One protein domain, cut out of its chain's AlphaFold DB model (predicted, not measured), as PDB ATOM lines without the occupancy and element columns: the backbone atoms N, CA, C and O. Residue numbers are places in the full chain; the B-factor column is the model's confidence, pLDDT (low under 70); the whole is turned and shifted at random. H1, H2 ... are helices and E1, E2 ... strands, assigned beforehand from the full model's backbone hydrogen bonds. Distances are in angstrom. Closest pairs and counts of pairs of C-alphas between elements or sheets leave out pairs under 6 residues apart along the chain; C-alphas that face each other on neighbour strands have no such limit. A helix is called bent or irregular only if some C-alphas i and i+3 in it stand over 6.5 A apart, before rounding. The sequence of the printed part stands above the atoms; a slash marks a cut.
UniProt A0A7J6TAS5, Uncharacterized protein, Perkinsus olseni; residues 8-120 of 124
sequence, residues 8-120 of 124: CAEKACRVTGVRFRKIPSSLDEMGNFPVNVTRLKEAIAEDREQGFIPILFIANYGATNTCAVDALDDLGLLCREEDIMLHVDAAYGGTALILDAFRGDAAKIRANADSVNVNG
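Overview. This is residues 8 to 120 of the 124 residues of an uncharacterized protein of Perkinsus olseni (UniProt A0A7J6TAS5). Picture a small wall of three parallel strands, E1, E2 and E3, with H3 over one of its faces, H4 on that same face but beside the strands, and H5 reaching that wall only at its residues 109 to 112. H2, H3 and H5 make a staggered row of helices that run the same way, while H1 lies off at the other side of the strands from H3 and H5, its residues 11 to 16 sticking out. A long looping stretch with no named element, residues 17 to 36, leads from H1 to H2. The 113 printed residues hold five named helices and three named strands, in the order H1, H2, E1, H3, E2, H4, H5, E3; the class is mixed, helices and strands, and the sheet's order is E1, E2, E3. The whole is compact, with a radius of gyration of the C-alphas of 14.1 A, and its C-alphas span 45 by 31 by 25 A.

Along the chain. Find C-alpha 8 at (21.910, -6.188, -47.446); here H1 begins and runs through residue 16, 12.2 A from first to last C-alpha. Go on to C-alpha 37 at (5.152, -3.267, -32.453), where H2, residues 37 to 49, sets out and covers 18.5 A. E1 follows at residues 56 to 60, 13.2 A long. H3 holds residues 72 to 81, 13.8 A long, and E2 residues 85 to 90, 15.7 A long. H4 is residues 93 to 98, 10.4 A long; it is neither bent nor irregular, but only just: C-alphas 95 and 98 are 6.2 A apart. H5, residues 100 to 112, is 19.5 A long and irregular, with C-alphas 101 and 104 at 7.6 A. E3, residues 115 to 118, is 10.4 A long and ends at C-alpha 118, (11.705, -0.400, -54.825).

Arrangement. Begin at the inner strand E2. E1 is its parallel neighbour at 24 degrees, with N 57 and O 85 within hydrogen-bond range at 2.8 A. E3 is its parallel neighbour at 11 degrees, with N 88 and O 115 at 2.9 A. E1, H3, E2 and E2, H4 H5, E3 are strand-helix-strand units, parallel neighbours with helices between, both with right-handed crossovers. H3 is on the sheet at a height of 9.6 A, over E2 and, only just, over E1 with 3 of its C-alphas; it runs along the strands, at 0 degrees to E2 on the local plane. H4 is on the same face, in two layers of helices and sheet, and only just over none of the strands, with 2 C-alphas falling on E3. H5 only grazes the sheet with residues 109 to 112. Its residues 108 to 112 touch H3, the C-alphas of Gly 76 and Asn 112 being closest at 4.8 A, at a shallow tilt of 10 degrees, the same way. H4 and H5 touch only at the corner, closest at the C-alphas of Leu 97 and Ala 106, 5.7 A. H2 is not on the sheet; its residues 37 to 41 touch H3, closest at the C-alphas of Val 37 and Leu 75, 5.7 A, at a shallow tilt of 25 degrees, the same way. H1 touches no helix and is apart from E1, but only just, at 8.3 A. In H1, H2 and H3 every O i to N i+4 pair is within hydrogen-bond range; H5 has 7 of 9, and H4 0 of 2 but 3 of 3 O i to N i+3 pairs.

Size, cuts and confidence. The two C-alphas farthest apart are those of Gln 50 and Asp 100, 44.9 A. The printed part has no cut. The links from H1 to H2, 20 residues, and from E1 to H3, 11 residues, are long. The mean pLDDT of the printed part is 97.1, and no printed residue is under 70.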
ATOM      1  N   CYS A   8      21.273  -7.426 -46.994       96.69
ATOM      2  CA  CYS A   8      21.910  -6.188 -47.446       96.69
ATOM      3  C   CYS A   8      21.883  -5.099 -46.366       96.69
ATOM      4  O   CYS A   8      22.853  -4.350 -46.276       96.69
ATOM      5  N   ALA A   9      20.852  -5.056 -45.519       97.19
ATOM      6  CA  ALA A   9      20.765  -4.105 -44.418       97.19
ATOM      7  C   ALA A   9      21.888  -4.335 -43.395       97.19
ATOM      8  O   ALA A   9      22.584  -3.398 -43.012       97.19
ATOM      9  N   GLU A  10      22.160  -5.593 -43.032       96.56
ATOM     10  CA  GLU A  10      23.297  -5.928 -42.164       96.56
ATOM     11  C   GLU A  10      24.637  -5.553 -42.803       96.56
ATOM     12  O   GLU A  10      25.537  -5.054 -42.127       96.56
ATOM     13  N   LYS A  11      24.784  -5.789 -44.116       97.94
ATOM     14  CA  LYS A  11      25.986  -5.377 -44.854       97.94
ATOM     15  C   LYS A  11      26.152  -3.857 -44.824       97.94
ATOM     16  O   LYS A  11      27.264  -3.396 -44.588       97.94
ATOM     17  N   ALA A  12      25.073  -3.096 -45.003       97.25
ATOM     18  CA  ALA A  12      25.098  -1.640 -44.923       97.25
ATOM     19  C   ALA A  12      25.536  -1.163 -43.531       97.25
ATOM     20  O   ALA A  12      26.464  -0.368 -43.441       97.25
ATOM     21  N   CYS A  13      24.973  -1.727 -42.456       97.00
ATOM     22  CA  CYS A  13      25.391  -1.428 -41.083       97.00
ATOM     23  C   CYS A  13      26.887  -1.695 -40.851       97.00
ATOM     24  O   CYS A  13      27.575  -0.888 -40.231       97.00
ATOM     25  N   ARG A  14      27.426  -2.797 -41.393       97.06
ATOM     26  CA  ARG A  14      28.866  -3.101 -41.307       97.06
ATOM     27  C   ARG A  14      29.724  -2.082 -42.055       97.06
ATOM     28  O   ARG A  14      30.775  -1.710 -41.549       97.06
ATOM     29  N   VAL A  15      29.287  -1.638 -43.234       98.00
ATOM     30  CA  VAL A  15      29.996  -0.620 -44.030       98.00
ATOM     31  C   VAL A  15      29.983   0.740 -43.329       98.00
ATOM     32  O   VAL A  15      30.991   1.439 -43.350       98.00
ATOM     33  N   THR A  16      28.876   1.107 -42.682       96.69
ATOM     34  CA  THR A  16      28.729   2.400 -41.994       96.69
ATOM     35  C   THR A  16      29.235   2.397 -40.551       96.69
ATOM     36  O   THR A  16      29.271   3.449 -39.919       96.69
ATOM     37  N   GLY A  17      29.626   1.238 -40.007       96.44
ATOM     38  CA  GLY A  17      30.051   1.099 -38.610       96.44
ATOM     39  C   GLY A  17      28.907   1.202 -37.594       96.44
ATOM     40  O   GLY A  17      29.156   1.368 -36.400       96.44
ATOM     41  N   VAL A  18      27.655   1.098 -38.045       96.31
ATOM     42  CA  VAL A  18      26.460   1.187 -37.199       96.31
ATOM     43  C   VAL A  18      26.146  -0.183 -36.596       96.31
ATOM     44  O   VAL A  18      26.106  -1.199 -37.293       96.31
ATOM     45  N   ARG A  19      25.900  -0.225 -35.282       96.75
ATOM     46  CA  ARG A  19      25.408  -1.435 -34.608       96.75
ATOM     47  C   ARG A  19      23.953  -1.677 -34.987       96.75
ATOM     48  O   ARG A  19      23.184  -0.734 -35.128       96.75
ATOM     49  N   PHE A  20      23.567  -2.939 -35.114       96.69
ATOM     50  CA  PHE A  20      22.192  -3.302 -35.427       96.69
ATOM     51  C   PHE A  20      21.682  -4.408 -34.512       96.69
ATOM     52  O   PHE A  20      22.445  -5.244 -34.026       96.69
ATOM     53  N   ARG A  21      20.361  -4.427 -34.345       96.25
ATOM     54  CA  ARG A  21      19.603  -5.460 -33.643       96.25
ATOM     55  C   ARG A  21      18.567  -6.054 -34.598       96.25
ATOM     56  O   ARG A  21      17.906  -5.321 -35.350       96.25
ATOM     57  N   LYS A  22      18.435  -7.382 -34.568       96.69
ATOM     58  CA  LYS A  22      17.332  -8.100 -35.213       96.69
ATOM     59  C   LYS A  22      16.176  -8.236 -34.238       96.69
ATOM     60  O   LYS A  22      16.375  -8.696 -33.119       96.69
ATOM     61  N   ILE A  23      14.992  -7.837 -34.676       97.25
ATOM     62  CA  ILE A  23      13.756  -7.973 -33.912       97.25
ATOM     63  C   ILE A  23      13.040  -9.215 -34.434       97.25
ATOM     64  O   ILE A  23      12.784  -9.269 -35.641       97.25
ATOM     65  N   PRO A  24      12.762 -10.212 -33.578       95.56
ATOM     66  CA  PRO A  24      12.080 -11.424 -34.005       95.56
ATOM     67  C   PRO A  24      10.705 -11.116 -34.602       95.56
ATOM     68  O   PRO A  24       9.928 -10.358 -34.014       95.56
ATOM     69  N   SER A  25      10.411 -11.721 -35.749       95.81
ATOM     70  CA  SER A  25       9.055 -11.772 -36.302       95.81
ATOM     71  C   SER A  25       8.326 -13.021 -35.800       95.81
ATOM     72  O   SER A  25       8.935 -13.954 -35.271       95.81
ATOM     73  N   SER A  26       7.004 -13.050 -35.946       94.94
ATOM     74  CA  SER A  26       6.189 -14.217 -35.597       94.94
ATOM     75  C   SER A  26       5.162 -14.495 -36.679       94.94
ATOM     76  O   SER A  26       4.583 -13.551 -37.208       94.94
ATOM     77  N   LEU A  27       4.918 -15.778 -36.961       96.19
ATOM     78  CA  LEU A  27       3.835 -16.199 -37.846       96.19
ATOM     79  C   LEU A  27       2.493 -15.772 -37.241       96.19
ATOM     80  O   LEU A  27       2.185 -16.158 -36.110       96.19
ATOM     81  N   ASP A  28       1.717 -14.992 -37.982       95.31
ATOM     82  CA  ASP A  28       0.359 -14.621 -37.600       95.31
ATOM     83  C   ASP A  28      -0.689 -15.604 -38.149       95.31
ATOM     84  O   ASP A  28      -0.392 -16.532 -38.906       95.31
ATOM     85  N   GLU A  29      -1.947 -15.407 -37.752       93.81
ATOM     86  CA  GLU A  29      -3.071 -16.261 -38.159       93.81
ATOM     87  C   GLU A  29      -3.346 -16.221 -39.671       93.81
ATOM     88  O   GLU A  29      -3.965 -17.135 -40.214       93.81
ATOM     89  N   MET A  30      -2.877 -15.176 -40.360       92.56
ATOM     90  CA  MET A  30      -3.033 -14.988 -41.801       92.56
ATOM     91  C   MET A  30      -1.861 -15.567 -42.605       92.56
ATOM     92  O   MET A  30      -1.863 -15.490 -43.833       92.56
ATOM     93  N   GLY A  31      -0.872 -16.167 -41.939       94.62
ATOM     94  CA  GLY A  31       0.297 -16.749 -42.588       94.62
ATOM     95  C   GLY A  31       1.405 -15.742 -42.919       94.62
ATOM     96  O   GLY A  31       2.309 -16.073 -43.685       94.62
ATOM     97  N   ASN A  32       1.345 -14.525 -42.377       96.50
ATOM     98  CA  ASN A  32       2.358 -13.484 -42.543       96.50
ATOM     99  C   ASN A  32       3.371 -13.518 -41.378       96.50
ATOM    100  O   ASN A  32       3.122 -14.124 -40.339       96.50
ATOM    101  N   PHE A  33       4.537 -12.890 -41.555       96.94
ATOM    102  CA  PHE A  33       5.610 -12.824 -40.549       96.94
ATOM    103  C   PHE A  33       5.963 -11.371 -40.173       96.94
ATOM    104  O   PHE A  33       7.095 -10.934 -40.404       96.94
ATOM    105  N   PRO A  34       5.021 -10.584 -39.623       96.94
ATOM    106  CA  PRO A  34       5.295  -9.202 -39.263       96.94
ATOM    107  C   PRO A  34       6.135  -9.100 -37.981       96.94
ATOM    108  O   PRO A  34       6.095  -9.959 -37.092       96.94
ATOM    109  N   VAL A  35       6.860  -7.993 -37.842       96.88
ATOM    110  CA  VAL A  35       7.390  -7.542 -36.553       96.88
ATOM    111  C   VAL A  35       6.248  -6.997 -35.703       96.88
ATOM    112  O   VAL A  35       5.520  -6.093 -36.108       96.88
ATOM    113  N   ASN A  36       6.130  -7.512 -34.482       94.69
ATOM    114  CA  ASN A  36       5.186  -6.990 -33.504       94.69
ATOM    115  C   ASN A  36       5.682  -5.646 -32.931       94.69
ATOM    116  O   ASN A  36       6.811  -5.554 -32.441       94.69
ATOM    117  N   VAL A  37       4.825  -4.620 -32.942       96.75
ATOM    118  CA  VAL A  37       5.152  -3.267 -32.453       96.75
ATOM    119  C   VAL A  37       5.621  -3.254 -30.993       96.75
ATOM    120  O   VAL A  37       6.551  -2.525 -30.651       96.75
ATOM    121  N   THR A  38       5.071  -4.120 -30.138       97.06
ATOM    122  CA  THR A  38       5.483  -4.254 -28.735       97.06
ATOM    123  C   THR A  38       6.930  -4.723 -28.625       97.06
ATOM    124  O   THR A  38       7.684  -4.182 -27.824       97.06
ATOM    125  N   ARG A  39       7.365  -5.652 -29.488       97.06
ATOM    126  CA  ARG A  39       8.762  -6.123 -29.516       97.06
ATOM    127  C   ARG A  39       9.726  -5.029 -29.961       97.06
ATOM    128  O   ARG A  39      10.844  -4.961 -29.458       97.06
ATOM    129  N   LEU A  40       9.303  -4.171 -30.893       97.94
ATOM    130  CA  LEU A  40      10.083  -2.991 -31.269       97.94
ATOM    131  C   LEU A  40      10.192  -2.008 -30.101       97.94
ATOM    132  O   LEU A  40      11.291  -1.555 -29.798       97.94
ATOM    133  N   LYS A  41       9.083  -1.738 -29.408       98.19
ATOM    134  CA  LYS A  41       9.057  -0.850 -28.241       98.19
ATOM    135  C   LYS A  41       9.971  -1.336 -27.113       98.19
ATOM    136  O   LYS A  41      10.743  -0.548 -26.575       98.19
ATOM    137  N   GLU A  42       9.921  -2.628 -26.792       98.19
ATOM    138  CA  GLU A  42      10.814  -3.266 -25.814       98.19
ATOM    139  C   GLU A  42      12.285  -3.113 -26.222       98.19
ATOM    140  O   GLU A  42      13.104  -2.650 -25.433       98.19
ATOM    141  N   ALA A  43      12.612  -3.417 -27.482       98.19
ATOM    142  CA  ALA A  43      13.977  -3.296 -27.986       98.19
ATOM    143  C   ALA A  43      14.516  -1.856 -27.919       98.19
ATOM    144  O   ALA A  43      15.673  -1.659 -27.553       98.19
ATOM    145  N   ILE A  44      13.686  -0.859 -28.241       98.31
ATOM    146  CA  ILE A  44      14.041   0.563 -28.137       98.31
ATOM    147  C   ILE A  44      14.335   0.937 -26.680       98.31
ATOM    148  O   ILE A  44      15.355   1.570 -26.408       98.31
ATOM    149  N   ALA A  45      13.473   0.529 -25.746       98.38
ATOM    150  CA  ALA A  45      13.653   0.813 -24.325       98.38
ATOM    151  C   ALA A  45      14.950   0.193 -23.778       98.38
ATOM    152  O   ALA A  45      15.730   0.885 -23.125       98.38
ATOM    153  N   GLU A  46      15.220  -1.072 -24.106       98.44
ATOM    154  CA  GLU A  46      16.452  -1.769 -23.713       98.44
ATOM    155  C   GLU A  46      17.713  -1.120 -24.299       98.44
ATOM    156  O   GLU A  46      18.736  -1.021 -23.620       98.44
ATOM    157  N   ASP A  47      17.667  -0.694 -25.566       97.94
ATOM    158  CA  ASP A  47      18.800  -0.031 -26.212       97.94
ATOM    159  C   ASP A  47      19.081   1.326 -25.543       97.94
ATOM    160  O   ASP A  47      20.240   1.646 -25.266       97.94
ATOM    161  N   ARG A  48      18.036   2.092 -25.203       97.81
ATOM    162  CA  ARG A  48      18.169   3.358 -24.463       97.81
ATOM    163  C   ARG A  48      18.709   3.151 -23.047       97.81
ATOM    164  O   ARG A  48      19.572   3.918 -22.621       97.81
ATOM    165  N   GLU A  49      18.257   2.121 -22.331       98.44
ATOM    166  CA  GLU A  49      18.769   1.773 -20.994       98.44
ATOM    167  C   GLU A  49      20.272   1.451 -21.028       98.44
ATOM    168  O   GLU A  49      21.021   1.829 -20.128       98.44
ATOM    169  N   GLN A  50      20.741   0.834 -22.113       98.00
ATOM    170  CA  GLN A  50      22.159   0.550 -22.353       98.00
ATOM    171  C   GLN A  50      22.962   1.763 -22.864       98.00
ATOM    172  O   GLN A  50      24.158   1.639 -23.138       98.00
ATOM    173  N   GLY A  51      22.336   2.937 -22.995       98.00
ATOM    174  CA  GLY A  51      22.973   4.163 -23.478       98.00
ATOM    175  C   GLY A  51      23.155   4.225 -24.996       98.00
ATOM    176  O   GLY A  51      23.904   5.075 -25.486       98.00
ATOM    177  N   PHE A  52      22.498   3.347 -25.759       98.00
ATOM    178  CA  PHE A  52      22.445   3.456 -27.214       98.00
ATOM    179  C   PHE A  52      21.378   4.462 -27.651       98.00
ATOM    180  O   PHE A  52      20.422   4.762 -26.937       98.00
ATOM    181  N   ILE A  53      21.548   4.975 -28.869       97.69
ATOM    182  CA  ILE A  53      20.605   5.885 -29.515       97.69
ATOM    183  C   ILE A  53      20.027   5.141 -30.724       97.69
ATOM    184  O   ILE A  53      20.733   4.985 -31.726       97.69
ATOM    185  N   PRO A  54      18.789   4.628 -30.643       98.06
ATOM    186  CA  PRO A  54      18.095   4.081 -31.801       98.06
ATOM    187  C   PRO A  54      17.868   5.184 -32.841       98.06
ATOM    188  O   PRO A  54      17.398   6.260 -32.495       98.06
ATOM    189  N   ILE A  55      18.223   4.925 -34.104       97.69
ATOM    190  CA  ILE A  55      18.149   5.933 -35.183       97.69
ATOM    191  C   ILE A  55      17.334   5.488 -36.397       97.69
ATOM    192  O   ILE A  55      16.883   6.323 -37.172       97.69
ATOM    193  N   LEU A  56      17.182   4.178 -36.602       98.00
ATOM    194  CA  LEU A  56      16.589   3.622 -37.813       98.00
ATOM    195  C   LEU A  56      15.882   2.304 -37.510       98.00
ATOM    196  O   LEU A  56      16.486   1.365 -36.979       98.00
ATOM    197  N   PHE A  57      14.638   2.199 -37.958       98.38
ATOM    198  CA  PHE A  57      13.936   0.939 -38.105       98.38
ATOM    199  C   PHE A  57      13.686   0.647 -39.590       98.38
ATOM    200  O   PHE A  57      13.314   1.525 -40.363       98.38
ATOM    201  N   ILE A  58      13.924  -0.606 -39.992       98.31
ATOM    202  CA  ILE A  58      13.676  -1.090 -41.354       98.31
ATOM    203  C   ILE A  58      12.502  -2.057 -41.284       98.31
ATOM    204  O   ILE A  58      12.641  -3.137 -40.694       98.31
ATOM    205  N   ALA A  59      11.382  -1.640 -41.866       98.19
ATOM    206  CA  ALA A  59      10.181  -2.435 -42.070       98.19
ATOM    207  C   ALA A  59      10.193  -3.063 -43.469       98.19
ATOM    208  O   ALA A  59      10.776  -2.513 -44.400       98.19
ATOM    209  N   ASN A  60       9.537  -4.204 -43.632       98.19
ATOM    210  CA  ASN A  60       9.480  -4.954 -44.880       98.19
ATOM    211  C   ASN A  60       8.103  -4.807 -45.526       98.19
ATOM    212  O   ASN A  60       7.079  -4.997 -44.874       98.19
ATOM    213  N   TYR A  61       8.082  -4.539 -46.829       97.94
ATOM    214  CA  TYR A  61       6.910  -4.701 -47.682       97.94
ATOM    215  C   TYR A  61       7.236  -5.760 -48.744       97.94
ATOM    216  O   TYR A  61       7.617  -5.467 -49.883       97.94
ATOM    217  N   GLY A  62       7.164  -7.023 -48.319       97.06
ATOM    218  CA  GLY A  62       7.571  -8.189 -49.095       97.06
ATOM    219  C   GLY A  62       8.994  -8.640 -48.762       97.06
ATOM    220  O   GLY A  62       9.911  -8.475 -49.566       97.06
ATOM    221  N   ALA A  63       9.197  -9.243 -47.589       97.12
ATOM    222  CA  ALA A  63      10.474  -9.876 -47.253       97.12
ATOM    223  C   ALA A  63      10.825 -11.015 -48.232       97.12
ATOM    224  O   ALA A  63       9.952 -11.693 -48.765       97.12
ATOM    225  N   THR A  64      12.116 -11.271 -48.453       95.06
ATOM    226  CA  THR A  64      12.560 -12.178 -49.536       95.06
ATOM    227  C   THR A  64      12.140 -13.638 -49.331       95.06
ATOM    228  O   THR A  64      11.767 -14.298 -50.294       95.06
ATOM    229  N   ASN A  65      12.195 -14.148 -48.097       93.12
ATOM    230  CA  ASN A  65      11.958 -15.572 -47.822       93.12
ATOM    231  C   ASN A  65      10.488 -15.895 -47.533       93.12
ATOM    232  O   ASN A  65      10.022 -16.986 -47.842       93.12
ATOM    233  N   THR A  66       9.776 -14.956 -46.911       95.31
ATOM    234  CA  THR A  66       8.436 -15.167 -46.344       95.31
ATOM    235  C   THR A  66       7.374 -14.281 -46.980       95.31
ATOM    236  O   THR A  66       6.205 -14.404 -46.641       95.31
ATOM    237  N   CYS A  67       7.760 -13.377 -47.890       95.81
ATOM    238  CA  CYS A  67       6.899 -12.310 -48.408       95.81
ATOM    239  C   CYS A  67       6.286 -11.433 -47.304       95.81
ATOM    240  O   CYS A  67       5.265 -10.794 -47.536       95.81
ATOM    241  N   ALA A  68       6.920 -11.382 -46.126       97.19
ATOM    242  CA  ALA A  68       6.366 -10.701 -44.969       97.19
ATOM    243  C   ALA A  68       6.106  -9.214 -45.231       97.19
ATOM    244  O   ALA A  68       6.936  -8.530 -45.845       97.19
ATOM    245  N   VAL A  69       4.972  -8.729 -44.730       97.31
ATOM    246  CA  VAL A  69       4.579  -7.319 -44.746       97.31
ATOM    247  C   VAL A  69       4.382  -6.852 -43.308       97.31
ATOM    248  O   VAL A  69       3.523  -7.365 -42.591       97.31
ATOM    249  N   ASP A  70       5.192  -5.886 -42.891       97.50
ATOM    250  CA  ASP A  70       5.155  -5.303 -41.554       97.50
ATOM    251  C   ASP A  70       3.983  -4.307 -41.406       97.50
ATOM    252  O   ASP A  70       3.606  -3.609 -42.350       97.50
ATOM    253  N   ALA A  71       3.399  -4.221 -40.205       95.88
ATOM    254  CA  ALA A  71       2.254  -3.353 -39.911       95.88
ATOM    255  C   ALA A  71       2.671  -1.869 -39.803       95.88
ATOM    256  O   ALA A  71       2.980  -1.362 -38.725       95.88
ATOM    257  N   LEU A  72       2.707  -1.173 -40.944       97.06
ATOM    258  CA  LEU A  72       3.300   0.167 -41.058       97.06
ATOM    259  C   LEU A  72       2.601   1.267 -40.255       97.06
ATOM    260  O   LEU A  72       3.269   2.226 -39.881       97.06
ATOM    261  N   ASP A  73       1.300   1.157 -39.997       97.44
ATOM    262  CA  ASP A  73       0.574   2.184 -39.243       97.44
ATOM    263  C   ASP A  73       1.034   2.214 -37.776       97.44
ATOM    264  O   ASP A  73       1.427   3.268 -37.270       97.44
ATOM    265  N   ASP A  74       1.097   1.047 -37.131       97.00
ATOM    266  CA  ASP A  74       1.538   0.916 -35.738       97.00
ATOM    267  C   ASP A  74       3.041   1.182 -35.595       97.00
ATOM    268  O   ASP A  74       3.480   1.914 -34.705       97.00
ATOM    269  N   LEU A  75       3.845   0.615 -36.500       97.75
ATOM    270  CA  LEU A  75       5.298   0.795 -36.493       97.75
ATOM    271  C   LEU A  75       5.682   2.242 -36.803       97.75
ATOM    272  O   LEU A  75       6.593   2.777 -36.176       97.75
ATOM    273  N   GLY A  76       4.983   2.885 -37.739       98.00
ATOM    274  CA  GLY A  76       5.205   4.279 -38.095       98.00
ATOM    275  C   GLY A  76       4.821   5.237 -36.979       98.00
ATOM    276  O   GLY A  76       5.553   6.192 -36.726       98.00
ATOM    277  N   LEU A  77       3.718   4.973 -36.268       98.19
ATOM    278  CA  LEU A  77       3.358   5.750 -35.084       98.19
ATOM    279  C   LEU A  77       4.447   5.658 -34.013       98.19
ATOM    280  O   LEU A  77       4.934   6.695 -33.574       98.19
ATOM    281  N   LEU A  78       4.881   4.442 -33.669       98.44
ATOM    282  CA  LEU A  78       5.935   4.240 -32.675       98.44
ATOM    283  C   LEU A  78       7.254   4.910 -33.089       98.44
ATOM    284  O   LEU A  78       7.886   5.571 -32.274       98.44
ATOM    285  N   CYS A  79       7.668   4.774 -34.354       98.38
ATOM    286  CA  CYS A  79       8.899   5.397 -34.847       98.38
ATOM    287  C   CYS A  79       8.848   6.929 -34.735       98.38
ATOM    288  O   CYS A  79       9.825   7.534 -34.303       98.38
ATOM    289  N   ARG A  80       7.700   7.555 -35.035       98.25
ATOM    290  CA  ARG A  80       7.510   9.003 -34.844       98.25
ATOM    291  C   ARG A  80       7.545   9.417 -33.375       98.25
ATOM    292  O   ARG A  80       8.144  10.437 -33.059       98.25
ATOM    293  N   GLU A  81       6.903   8.655 -32.491       98.19
ATOM    294  CA  GLU A  81       6.906   8.927 -31.045       98.19
ATOM    295  C   GLU A  81       8.314   8.827 -30.441       98.19
ATOM    296  O   GLU A  81       8.651   9.573 -29.524       98.19
ATOM    297  N   GLU A  82       9.141   7.931 -30.977       98.12
ATOM    298  CA  GLU A  82      10.496   7.654 -30.492       98.12
ATOM    299  C   GLU A  82      11.600   8.442 -31.224       98.12
ATOM    300  O   GLU A  82      12.774   8.286 -30.878       98.12
ATOM    301  N   ASP A  83      11.244   9.289 -32.198       97.88
ATOM    302  CA  ASP A  83      12.171  10.033 -33.072       97.88
ATOM    303  C   ASP A  83      13.169   9.114 -33.812       97.88
ATOM    304  O   ASP A  83      14.381   9.330 -33.849       97.88
ATOM    305  N   ILE A  84      12.646   8.024 -34.377       98.44
ATOM    306  CA  ILE A  84      13.392   7.008 -35.124       98.44
ATOM    307  C   ILE A  84      12.972   7.065 -36.590       98.44
ATOM    308  O   ILE A  84      11.785   7.023 -36.903       98.44
ATOM    309  N   MET A  85      13.942   7.069 -37.504       98.50
ATOM    310  CA  MET A  85      13.659   7.018 -38.938       98.50
ATOM    311  C   MET A  85      13.032   5.668 -39.322       98.50
ATOM    312  O   MET A  85      13.580   4.610 -38.999       98.50
ATOM    313  N   LEU A  86      11.930   5.689 -40.070       98.69
ATOM    314  CA  LEU A  86      11.299   4.512 -40.656       98.69
ATOM    315  C   LEU A  86      11.676   4.377 -42.136       98.69
ATOM    316  O   LEU A  86      11.233   5.142 -42.995       98.69
ATOM    317  N   HIS A  87      12.458   3.348 -42.454       98.50
ATOM    318  CA  HIS A  87      12.710   2.921 -43.828       98.50
ATOM    319  C   HIS A  87      11.845   1.709 -44.176       98.50
ATOM    320  O   HIS A  87      11.816   0.732 -43.427       98.50
ATOM    321  N   VAL A  88      11.172   1.744 -45.324       98.56
ATOM    322  CA  VAL A  88      10.412   0.601 -45.845       98.56
ATOM    323  C   VAL A  88      11.184  -0.060 -46.982       98.56
ATOM    324  O   VAL A  88      11.324   0.517 -48.063       98.56
ATOM    325  N   ASP A  89      11.624  -1.300 -46.755       98.38
ATOM    326  CA  ASP A  89      12.155  -2.167 -47.802       98.38
ATOM    327  C   ASP A  89      11.020  -2.797 -48.604       98.38
ATOM    328  O   ASP A  89      10.458  -3.832 -48.241       98.38
ATOM    329  N   ALA A  90      10.689  -2.146 -49.718       97.81
ATOM    330  CA  ALA A  90       9.718  -2.614 -50.694       97.81
ATOM    331  C   ALA A  90      10.413  -3.155 -51.957       97.81
ATOM    332  O   ALA A  90       9.845  -3.135 -53.050       97.81
ATOM    333  N   ALA A  91      11.649  -3.668 -51.849       97.69
ATOM    334  CA  ALA A  91      12.380  -4.170 -53.010       97.69
ATOM    335  C   ALA A  91      11.636  -5.284 -53.753       97.69
ATOM    336  O   ALA A  91      11.850  -5.442 -54.948       97.69
ATOM    337  N   TYR A  92      10.864  -6.127 -53.058       96.62
ATOM    338  CA  TYR A  92      10.052  -7.180 -53.680       96.62
ATOM    339  C   TYR A  92       8.617  -6.731 -53.944       96.62
ATOM    340  O   TYR A  92       8.223  -6.667 -55.102       96.62
ATOM    341  N   GLY A  93       7.861  -6.371 -52.902       95.94
ATOM    342  CA  GLY A  93       6.443  -6.037 -53.047       95.94
ATOM    343  C   GLY A  93       6.171  -4.657 -53.651       95.94
ATOM    344  O   GLY A  93       5.062  -4.395 -54.103       95.94
ATOM    345  N   GLY A  94       7.155  -3.756 -53.688       96.44
ATOM    346  CA  GLY A  94       6.932  -2.347 -54.015       96.44
ATOM    347  C   GLY A  94       6.446  -2.083 -55.437       96.44
ATOM    348  O   GLY A  94       5.719  -1.120 -55.657       96.44
ATOM    349  N   THR A  95       6.780  -2.938 -56.405       95.50
ATOM    350  CA  THR A  95       6.263  -2.794 -57.774       95.50
ATOM    351  C   THR A  95       4.761  -3.073 -57.856       95.50
ATOM    352  O   THR A  95       4.093  -2.479 -58.698       95.50
ATOM    353  N   ALA A  96       4.193  -3.888 -56.957       95.12
ATOM    354  CA  ALA A  96       2.755  -4.160 -56.913       95.12
ATOM    355  C   ALA A  96       1.922  -2.918 -56.544       95.12
ATOM    356  O   ALA A  96       0.751  -2.837 -56.910       95.12
ATOM    357  N   LEU A  97       2.530  -1.911 -55.904       95.69
ATOM    358  CA  LEU A  97       1.869  -0.664 -55.491       95.69
ATOM    359  C   LEU A  97       1.355   0.188 -56.668       95.69
ATOM    360  O   LEU A  97       0.607   1.147 -56.461       95.69
ATOM    361  N   ILE A  98       1.734  -0.140 -57.909       94.50
ATOM    362  CA  ILE A  98       1.167   0.491 -59.109       94.50
ATOM    363  C   ILE A  98      -0.291   0.074 -59.347       94.50
ATOM    364  O   ILE A  98      -1.043   0.844 -59.951       94.50
ATOM    365  N   LEU A  99      -0.679  -1.120 -58.881       96.50
ATOM    366  CA  LEU A  99      -1.995  -1.711 -59.095       96.50
ATOM    367  C   LEU A  99      -3.031  -1.084 -58.159       96.50
ATOM    368  O   LEU A  99      -2.754  -0.803 -56.991       96.50
ATOM    369  N   ASP A 100      -4.263  -0.945 -58.644       97.38
ATOM    370  CA  ASP A 100      -5.330  -0.313 -57.865       97.38
ATOM    371  C   ASP A 100      -5.705  -1.103 -56.601       97.38
ATOM    372  O   ASP A 100      -6.043  -0.505 -55.580       97.38
ATOM    373  N   ALA A 101      -5.542  -2.430 -56.627       97.50
ATOM    374  CA  ALA A 101      -5.770  -3.302 -55.474       97.50
ATOM    375  C   ALA A 101      -4.873  -2.971 -54.261       97.50
ATOM    376  O   ALA A 101      -5.273  -3.233 -53.130       97.50
ATOM    377  N   PHE A 102      -3.702  -2.355 -54.475       96.81
ATOM    378  CA  PHE A 102      -2.724  -2.044 -53.422       96.81
ATOM    379  C   PHE A 102      -2.626  -0.542 -53.100       96.81
ATOM    380  O   PHE A 102      -1.707  -0.100 -52.408       96.81
ATOM    381  N   ARG A 103      -3.588   0.279 -53.549       96.31
ATOM    382  CA  ARG A 103      -3.612   1.728 -53.248       96.31
ATOM    383  C   ARG A 103      -3.657   2.023 -51.751       96.31
ATOM    384  O   ARG A 103      -3.058   3.004 -51.315       96.31
ATOM    385  N   GLY A 104      -4.341   1.176 -50.978       97.81
ATOM    386  CA  GLY A 104      -4.378   1.276 -49.518       97.81
ATOM    387  C   GLY A 104      -2.986   1.146 -48.900       97.81
ATOM    388  O   GLY A 104      -2.593   1.983 -48.091       97.81
ATOM    389  N   ASP A 105      -2.201   0.167 -49.342       97.38
ATOM    390  CA  ASP A 105      -0.834  -0.028 -48.855       97.38
ATOM    391  C   ASP A 105       0.102   1.098 -49.298       97.38
ATOM    392  O   ASP A 105       0.900   1.593 -48.502       97.38
ATOM    393  N   ALA A 106      -0.045   1.580 -50.536       97.69
ATOM    394  CA  ALA A 106       0.710   2.731 -51.023       97.69
ATOM    395  C   ALA A 106       0.449   3.986 -50.169       97.69
ATOM    396  O   ALA A 106       1.377   4.740 -49.866       97.69
ATOM    397  N   ALA A 107      -0.803   4.201 -49.743       97.94
ATOM    398  CA  ALA A 107      -1.162   5.294 -48.844       97.94
ATOM    399  C   ALA A 107      -0.526   5.128 -47.454       97.94
ATOM    400  O   ALA A 107       0.018   6.099 -46.929       97.94
ATOM    401  N   LYS A 108      -0.521   3.910 -46.895       98.06
ATOM    402  CA  LYS A 108       0.133   3.607 -45.609       98.06
ATOM    403  C   LYS A 108       1.641   3.835 -45.655       98.06
ATOM    404  O   LYS A 108       2.182   4.460 -44.747       98.06
ATOM    405  N   ILE A 109       2.321   3.389 -46.716       97.94
ATOM    406  CA  ILE A 109       3.758   3.648 -46.908       97.94
ATOM    407  C   ILE A 109       4.006   5.155 -46.961       97.94
ATOM    408  O   ILE A 109       4.847   5.661 -46.227       97.94
ATOM    409  N   ARG A 110       3.237   5.890 -47.772       97.62
ATOM    410  CA  ARG A 110       3.374   7.348 -47.902       97.62
ATOM    411  C   ARG A 110       3.149   8.096 -46.585       97.62
ATOM    412  O   ARG A 110       3.775   9.128 -46.374       97.62
ATOM    413  N   ALA A 111       2.221   7.633 -45.750       97.94
ATOM    414  CA  ALA A 111       1.889   8.285 -44.487       97.94
ATOM    415  C   ALA A 111       2.920   8.019 -43.380       97.94
ATOM    416  O   ALA A 111       3.038   8.825 -42.460       97.94
ATOM    417  N   ASN A 112       3.633   6.890 -43.445       98.12
ATOM    418  CA  ASN A 112       4.450   6.412 -42.331       98.12
ATOM    419  C   ASN A 112       5.955   6.364 -42.609       98.12
ATOM    420  O   ASN A 112       6.722   6.510 -41.665       98.12
ATOM    421  N   ALA A 113       6.388   6.146 -43.850       98.25
ATOM    422  CA  ALA A 113       7.798   5.954 -44.172       98.25
ATOM    423  C   ALA A 113       8.529   7.281 -44.414       98.25
ATOM    424  O   ALA A 113       8.083   8.101 -45.214       98.25
ATOM    425  N   ASP A 114       9.714   7.430 -43.825       98.62
ATOM    426  CA  ASP A 114      10.649   8.515 -44.152       98.62
ATOM    427  C   ASP A 114      11.403   8.234 -45.454       98.62
ATOM    428  O   ASP A 114      11.835   9.140 -46.166       98.62
ATOM    429  N   SER A 115      11.586   6.955 -45.780       98.44
ATOM    430  CA  SER A 115      12.203   6.529 -47.032       98.44
ATOM    431  C   SER A 115      11.707   5.155 -47.462       98.44
ATOM    432  O   SER A 115      11.328   4.321 -46.641       98.44
ATOM    433  N   VAL A 116      11.750   4.902 -48.766       98.06
ATOM    434  CA  VAL A 116      11.356   3.627 -49.371       98.06
ATOM    435  C   VAL A 116      12.303   3.295 -50.518       98.06
ATOM    436  O   VAL A 116      12.713   4.184 -51.265       98.06
ATOM    437  N   ASN A 117      12.643   2.019 -50.683       97.31
ATOM    438  CA  ASN A 117      13.281   1.509 -51.898       97.31
ATOM    439  C   ASN A 117      12.355   0.525 -52.615       97.31
ATOM    440  O   ASN A 117      11.630  -0.248 -51.997       97.31
ATOM    441  N   VAL A 118      12.427   0.525 -53.943       96.94
ATOM    442  CA  VAL A 118      11.705  -0.400 -54.825       96.94
ATOM    443  C   VAL A 118      12.696  -0.926 -55.859       96.94
ATOM    444  O   VAL A 118      13.591  -0.190 -56.275       96.94
ATOM    445  N   ASN A 119      12.560  -2.187 -56.278       96.19
ATOM    446  CA  ASN A 119      13.383  -2.746 -57.348       96.19
ATOM    447  C   ASN A 119      12.523  -3.120 -58.560       96.19
ATOM    448  O   ASN A 119      11.819  -4.128 -58.538       96.19
ATOM    449  N   GLY A 120      12.625  -2.320 -59.627       92.56
ATOM    450  CA  GLY A 120      11.922  -2.570 -60.885       92.56
ATOM    451  C   GLY A 120      12.246  -3.947 -61.457       92.56
ATOM    452  O   GLY A 120      11.330  -4.692 -61.759       92.56
TER     453      GLY A 120